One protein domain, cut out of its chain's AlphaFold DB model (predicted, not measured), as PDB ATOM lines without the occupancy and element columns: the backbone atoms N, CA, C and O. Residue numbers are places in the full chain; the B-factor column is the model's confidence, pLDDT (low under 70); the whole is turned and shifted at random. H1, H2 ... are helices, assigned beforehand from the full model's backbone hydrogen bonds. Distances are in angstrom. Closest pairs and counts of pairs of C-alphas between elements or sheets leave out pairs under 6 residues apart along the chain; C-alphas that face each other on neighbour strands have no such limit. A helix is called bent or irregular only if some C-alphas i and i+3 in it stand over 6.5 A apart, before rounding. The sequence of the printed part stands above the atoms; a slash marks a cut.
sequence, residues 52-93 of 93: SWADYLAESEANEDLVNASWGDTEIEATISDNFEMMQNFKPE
ATOM      1  N   SER A  52    -132.956 148.148  37.225       88.00
ATOM      2  CA  SER A  52    -133.838 148.247  36.065       88.00
ATOM      3  C   SER A  52    -135.303 148.103  36.488       88.00
ATOM      4  O   SER A  52    -135.612 147.496  37.513       88.00
ATOM      5  N   TRP A  53    -136.223 148.646  35.689       84.56
ATOM      6  CA  TRP A  53    -137.657 148.519  35.958       84.56
ATOM      7  C   TRP A  53    -138.105 147.053  36.059       84.56
ATOM      8  O   TRP A  53    -138.886 146.705  36.937       84.56
ATOM      9  N   ALA A  54    -137.565 146.185  35.198       87.38
ATOM     10  CA  ALA A  54    -137.900 144.764  35.186       87.38
ATOM     11  C   ALA A  54    -137.450 144.049  36.471       87.38
ATOM     12  O   ALA A  54    -138.207 143.253  37.023       87.38
ATOM     13  N   ASP A  55    -136.250 144.366  36.966       87.56
ATOM     14  CA  ASP A  55    -135.722 143.765  38.194       87.56
ATOM     15  C   ASP A  55    -136.518 144.227  39.424       87.56
ATOM     16  O   ASP A  55    -136.807 143.426  40.312       87.56
ATOM     17  N   TYR A  56    -136.916 145.504  39.458       87.75
ATOM     18  CA  TYR A  56    -137.761 146.055  40.519       87.75
ATOM     19  C   TYR A  56    -139.158 145.419  40.536       87.75
ATOM     20  O   TYR A  56    -139.675 145.087  41.604       87.75
ATOM     21  N   LEU A  57    -139.763 145.217  39.361       86.50
ATOM     22  CA  LEU A  57    -141.080 144.594  39.257       86.50
ATOM     23  C   LEU A  57    -141.052 143.155  39.794       86.50
ATOM     24  O   LEU A  57    -141.897 142.794  40.609       86.50
ATOM     25  N   ALA A  58    -140.037 142.375  39.406       86.62
ATOM     26  CA  ALA A  58    -139.862 140.995  39.859       86.62
ATOM     27  C   ALA A  58    -139.668 140.895  41.383       86.62
ATOM     28  O   ALA A  58    -140.237 140.016  42.030       86.62
ATOM     29  N   GLU A  59    -138.901 141.811  41.978       85.38
ATOM     30  CA  GLU A  59    -138.713 141.878  43.431       85.38
ATOM     31  C   GLU A  59    -139.994 142.305  44.166       85.38
ATOM     32  O   GLU A  59    -140.314 141.786  45.238       85.38
ATOM     33  N   SER A  60    -140.752 143.240  43.590       82.94
ATOM     34  CA  SER A  60    -142.021 143.687  44.164       82.94
ATOM     35  C   SER A  60    -143.091 142.597  44.126       82.94
ATOM     36  O   SER A  60    -143.843 142.486  45.089       82.94
ATOM     37  N   GLU A  61    -143.179 141.821  43.043       82.06
ATOM     38  CA  GLU A  61    -144.114 140.693  42.927       82.06
ATOM     39  C   GLU A  61    -143.745 139.571  43.907       82.06
ATOM     40  O   GLU A  61    -144.602 139.102  44.651       82.06
ATOM     41  N   ALA A  62    -142.455 139.232  44.016       78.00
ATOM     42  CA  ALA A  62    -141.985 138.228  44.972       78.00
ATOM     43  C   ALA A  62    -142.292 138.601  46.436       78.00
ATOM     44  O   ALA A  62    -142.617 137.732  47.245       78.00
ATOM     45  N   ASN A  63    -142.209 139.887  46.793       75.19
ATOM     46  CA  ASN A  63    -142.590 140.363  48.124       75.19
ATOM     47  C   ASN A  63    -144.107 140.332  48.358       75.19
ATOM     48  O   ASN A  63    -144.544 140.057  49.474       75.19
ATOM     49  N   GLU A  64    -144.916 140.597  47.334       71.88
ATOM     50  CA  GLU A  64    -146.374 140.518  47.439       71.88
ATOM     51  C   GLU A  64    -146.860 139.088  47.657       71.88
ATOM     52  O   GLU A  64    -147.716 138.865  48.510       71.88
ATOM     53  N   ASP A  65    -146.273 138.114  46.960       66.19
ATOM     54  CA  ASP A  65    -146.592 136.697  47.150       66.19
ATOM     55  C   ASP A  65    -146.282 136.234  48.580       66.19
ATOM     56  O   ASP A  65    -147.046 135.469  49.168       66.19
ATOM     57  N   LEU A  66    -145.206 136.747  49.186       60.78
ATOM     58  CA  LEU A  66    -144.860 136.474  50.585       60.78
ATOM     59  C   LEU A  66    -145.848 137.108  51.576       60.78
ATOM     60  O   LEU A  66    -146.163 136.501  52.600       60.78
ATOM     61  N   VAL A  67    -146.347 138.313  51.288       62.91
ATOM     62  CA  VAL A  67    -147.342 139.007  52.126       62.91
ATOM     63  C   VAL A  67    -148.727 138.370  51.987       62.91
ATOM     64  O   VAL A  67    -149.404 138.164  52.990       62.91
ATOM     65  N   ASN A  68    -149.131 137.995  50.775       59.78
ATOM     66  CA  ASN A  68    -150.396 137.302  50.528       59.78
ATOM     67  C   ASN A  68    -150.385 135.883  51.109       59.78
ATOM     68  O   ASN A  68    -151.381 135.455  51.677       59.78
ATOM     69  N   ALA A  69    -149.249 135.180  51.061       60.72
ATOM     70  CA  ALA A  69    -149.080 133.907  51.764       60.72
ATOM     71  C   ALA A  69    -149.062 134.059  53.299       60.72
ATOM     72  O   ALA A  69    -149.247 133.077  54.016       60.72
ATOM     73  N   SER A  70    -148.824 135.273  53.812       57.00
ATOM     74  CA  SER A  70    -148.886 135.580  55.244       57.00
ATOM     75  C   SER A  70    -150.313 135.815  55.749       57.00
ATOM     76  O   SER A  70    -150.509 135.752  56.965       57.00
ATOM     77  N   TRP A  71    -151.293 136.079  54.874       54.06
ATOM     78  CA  TRP A  71    -152.708 136.038  55.252       54.06
ATOM     79  C   TRP A  71    -153.058 134.575  55.505       54.06
ATOM     80  O   TRP A  71    -153.233 133.788  54.577       54.06
ATOM     81  N   GLY A  72    -153.062 134.185  56.778       61.53
ATOM     82  CA  GLY A  72    -153.371 132.814  57.158       61.53
ATOM     83  C   GLY A  72    -154.790 132.452  56.730       61.53
ATOM     84  O   GLY A  72    -155.686 133.293  56.803       61.53
ATOM     85  N   ASP A  73    -155.003 131.189  56.352       63.44
ATOM     86  CA  ASP A  73    -156.314 130.641  55.961       63.44
ATOM     87  C   ASP A  73    -157.446 131.073  56.917       63.44
ATOM     88  O   ASP A  73    -158.566 131.351  56.498       63.44
ATOM     89  N   THR A  74    -157.125 131.241  58.201       67.94
ATOM     90  CA  THR A  74    -158.021 131.710  59.262       67.94
ATOM     91  C   THR A  74    -158.612 133.109  59.036       67.94
ATOM     92  O   THR A  74    -159.771 133.341  59.373       67.94
ATOM     93  N   GLU A  75    -157.846 134.064  58.499       68.31
ATOM     94  CA  GLU A  75    -158.335 135.433  58.236       68.31
ATOM     95  C   GLU A  75    -159.247 135.469  57.006       68.31
ATOM     96  O   GLU A  75    -160.238 136.208  56.971       68.31
ATOM     97  N   ILE A  76    -158.962 134.610  56.024       73.25
ATOM     98  CA  ILE A  76    -159.805 134.417  54.845       73.25
ATOM     99  C   ILE A  76    -161.131 133.767  55.258       73.25
ATOM    100  O   ILE A  76    -162.195 134.261  54.885       73.25
ATOM    101  N   GLU A  77    -161.093 132.714  56.081       74.56
ATOM    102  CA  GLU A  77    -162.294 132.058  56.613       74.56
ATOM    103  C   GLU A  77    -163.162 133.017  57.439       74.56
ATOM    104  O   GLU A  77    -164.384 133.044  57.262       74.56
ATOM    105  N   ALA A  78    -162.546 133.849  58.284       75.81
ATOM    106  CA  ALA A  78    -163.256 134.869  59.054       75.81
ATOM    107  C   ALA A  78    -163.946 135.891  58.137       75.81
ATOM    108  O   ALA A  78    -165.130 136.172  58.302       75.81
ATOM    109  N   THR A  79    -163.246 136.369  57.105       77.00
ATOM    110  CA  THR A  79    -163.799 137.327  56.135       77.00
ATOM    111  C   THR A  79    -164.958 136.727  55.329       77.00
ATOM    112  O   THR A  79    -165.958 137.397  55.069       77.00
ATOM    113  N   ILE A  80    -164.862 135.451  54.939       81.81
ATOM    114  CA  ILE A  80    -165.950 134.741  54.248       81.81
ATOM    115  C   ILE A  80    -167.165 134.592  55.170       81.81
ATOM    116  O   ILE A  80    -168.292 134.824  54.728       81.81
ATOM    117  N   SER A  81    -166.944 134.230  56.437       81.19
ATOM    118  CA  SER A  81    -168.009 134.097  57.434       81.19
ATOM    119  C   SER A  81    -168.734 135.422  57.667       81.19
ATOM    120  O   SER A  81    -169.963 135.459  57.605       81.19
ATOM    121  N   ASP A  82    -167.990 136.513  57.849       80.81
ATOM    122  CA  ASP A  82    -168.551 137.851  58.058       80.81
ATOM    123  C   ASP A  82    -169.402 138.294  56.861       80.81
ATOM    124  O   ASP A  82    -170.545 138.729  57.018       80.81
ATOM    125  N   ASN A  83    -168.893 138.109  55.638       80.25
ATOM    126  CA  ASN A  83    -169.636 138.431  54.419       80.25
ATOM    127  C   ASN A  83    -170.914 137.586  54.278       80.25
ATOM    128  O   ASN A  83    -171.962 138.096  53.868       80.25
ATOM    129  N   PHE A  84    -170.857 136.299  54.632       85.00
ATOM    130  CA  PHE A  84    -172.017 135.407  54.600       85.00
ATOM    131  C   PHE A  84    -173.091 135.830  55.613       85.00
ATOM    132  O   PHE A  84    -174.283 135.856  55.293       85.00
ATOM    133  N   GLU A  85    -172.677 136.210  56.820       84.81
ATOM    134  CA  GLU A  85    -173.576 136.670  57.878       84.81
ATOM    135  C   GLU A  85    -174.243 138.010  57.522       84.81
ATOM    136  O   GLU A  85    -175.440 138.198  57.768       84.81
ATOM    137  N   MET A  86    -173.513 138.908  56.854       81.12
ATOM    138  CA  MET A  86    -174.065 140.155  56.316       81.12
ATOM    139  C   MET A  86    -175.143 139.905  55.254       81.12
ATOM    140  O   MET A  86    -176.194 140.546  55.302       81.12
ATOM    141  N   MET A  87    -174.936 138.960  54.328       80.69
ATOM    142  CA  MET A  87    -175.956 138.636  53.321       80.69
ATOM    143  C   MET A  87    -177.212 138.011  53.932       80.69
ATOM    144  O   MET A  87    -178.322 138.328  53.511       80.69
ATOM    145  N   GLN A  88    -177.058 137.130  54.922       79.75
ATOM    146  CA  GLN A  88    -178.195 136.464  55.570       79.75
ATOM    147  C   GLN A  88    -179.074 137.433  56.366       79.75
ATOM    148  O   GLN A  88    -180.288 137.248  56.451       79.75
ATOM    149  N   ASN A  89    -178.471 138.476  56.932       78.88
ATOM    150  CA  ASN A  89    -179.180 139.491  57.706       78.88
ATOM    151  C   ASN A  89    -179.620 140.701  56.868       78.88
ATOM    152  O   ASN A  89    -180.234 141.626  57.407       78.88
ATOM    153  N   PHE A  90    -179.350 140.700  55.561       74.69
ATOM    154  CA  PHE A  90    -179.782 141.765  54.668       74.69
ATOM    155  C   PHE A  90    -181.301 141.708  54.464       74.69
ATOM    156  O   PHE A  90    -181.834 140.817  53.800       74.69
ATOM    157  N   LYS A  91    -182.012 142.680  55.041       67.62
ATOM    158  CA  LYS A  91    -183.438 142.917  54.793       67.62
ATOM    159  C   LYS A  91    -183.578 144.125  53.868       67.62
ATOM    160  O   LYS A  91    -183.315 145.235  54.325       67.62
ATOM    161  N   PRO A  92    -183.974 143.934  52.601       71.56
ATOM    162  CA  PRO A  92    -184.322 145.055  51.746       71.56
ATOM    163  C   PRO A  92    -185.666 145.631  52.217       71.56
ATOM    164  O   PRO A  92    -186.640 144.884  52.327       71.56
ATOM    165  N   GLU A  93    -185.697 146.929  52.526       50.41
ATOM    166  CA  GLU A  93    -186.937 147.724  52.545       50.41
ATOM    167  C   GLU A  93    -187.348 148.106  51.119       50.41
ATOM    168  O   GLU A  93    -186.450 148.471  50.323       50.41
TER     169      GLU A  93
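What this domain is: This is residues 52 to 93 of the 93 residues of an uncharacterized protein of Mogibacterium diversum (UniProt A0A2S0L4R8). Two helices of equal residue count, H1 and then H2, follow each other end to end as a wide open V, with a tight link at the corner and a short tail after H2. The two arms of the V have no contact with each other, and residues 52 to 93 stand free, with no core between them. The printed part has 42 residues with two named helices and no named strand, and its class is all helix. It is extended, with a radius of gyration of the C-alphas of 17.6 A, and its C-alphas span 55 by 24 by 6 A along their three main axes.

Where its parts are: The printed part begins at Ser 52. H1, residues 53 to 68, begins with C-alpha 53 at (-137.657, 148.519, 35.958) and measures 22.4 A from first to last C-alpha. After residues 69 to 72 comes H2, residues 73 to 88, with a length of 22.6 A. It begins with C-alpha 73 at (-156.314, 130.641, 55.961) and ends with C-alpha 88 at (-178.195, 136.464, 55.570). Residues 89 to 93 follow, and Glu 93 is the chain's last residue.

How they stand to each other: H1 and H2 are apart, with no C-alpha of the one within 8 A of the other. The link from H1 to H2 has 4 residues and is tight. Neither helix is bent. In H1 and H2 every O i to N i+4 pair is within hydrogen-bond range.

The domain as a whole: The outline is a rod. The two C-alphas farthest apart are those of Ser 52 and Glu 93, at 55.6 A. The printed part has no cut and no long link. The mean pLDDT of the printed part is 74.9, and 13 residues are under 70: residues 65 to 75, which include the link, residue 91 and residue 93.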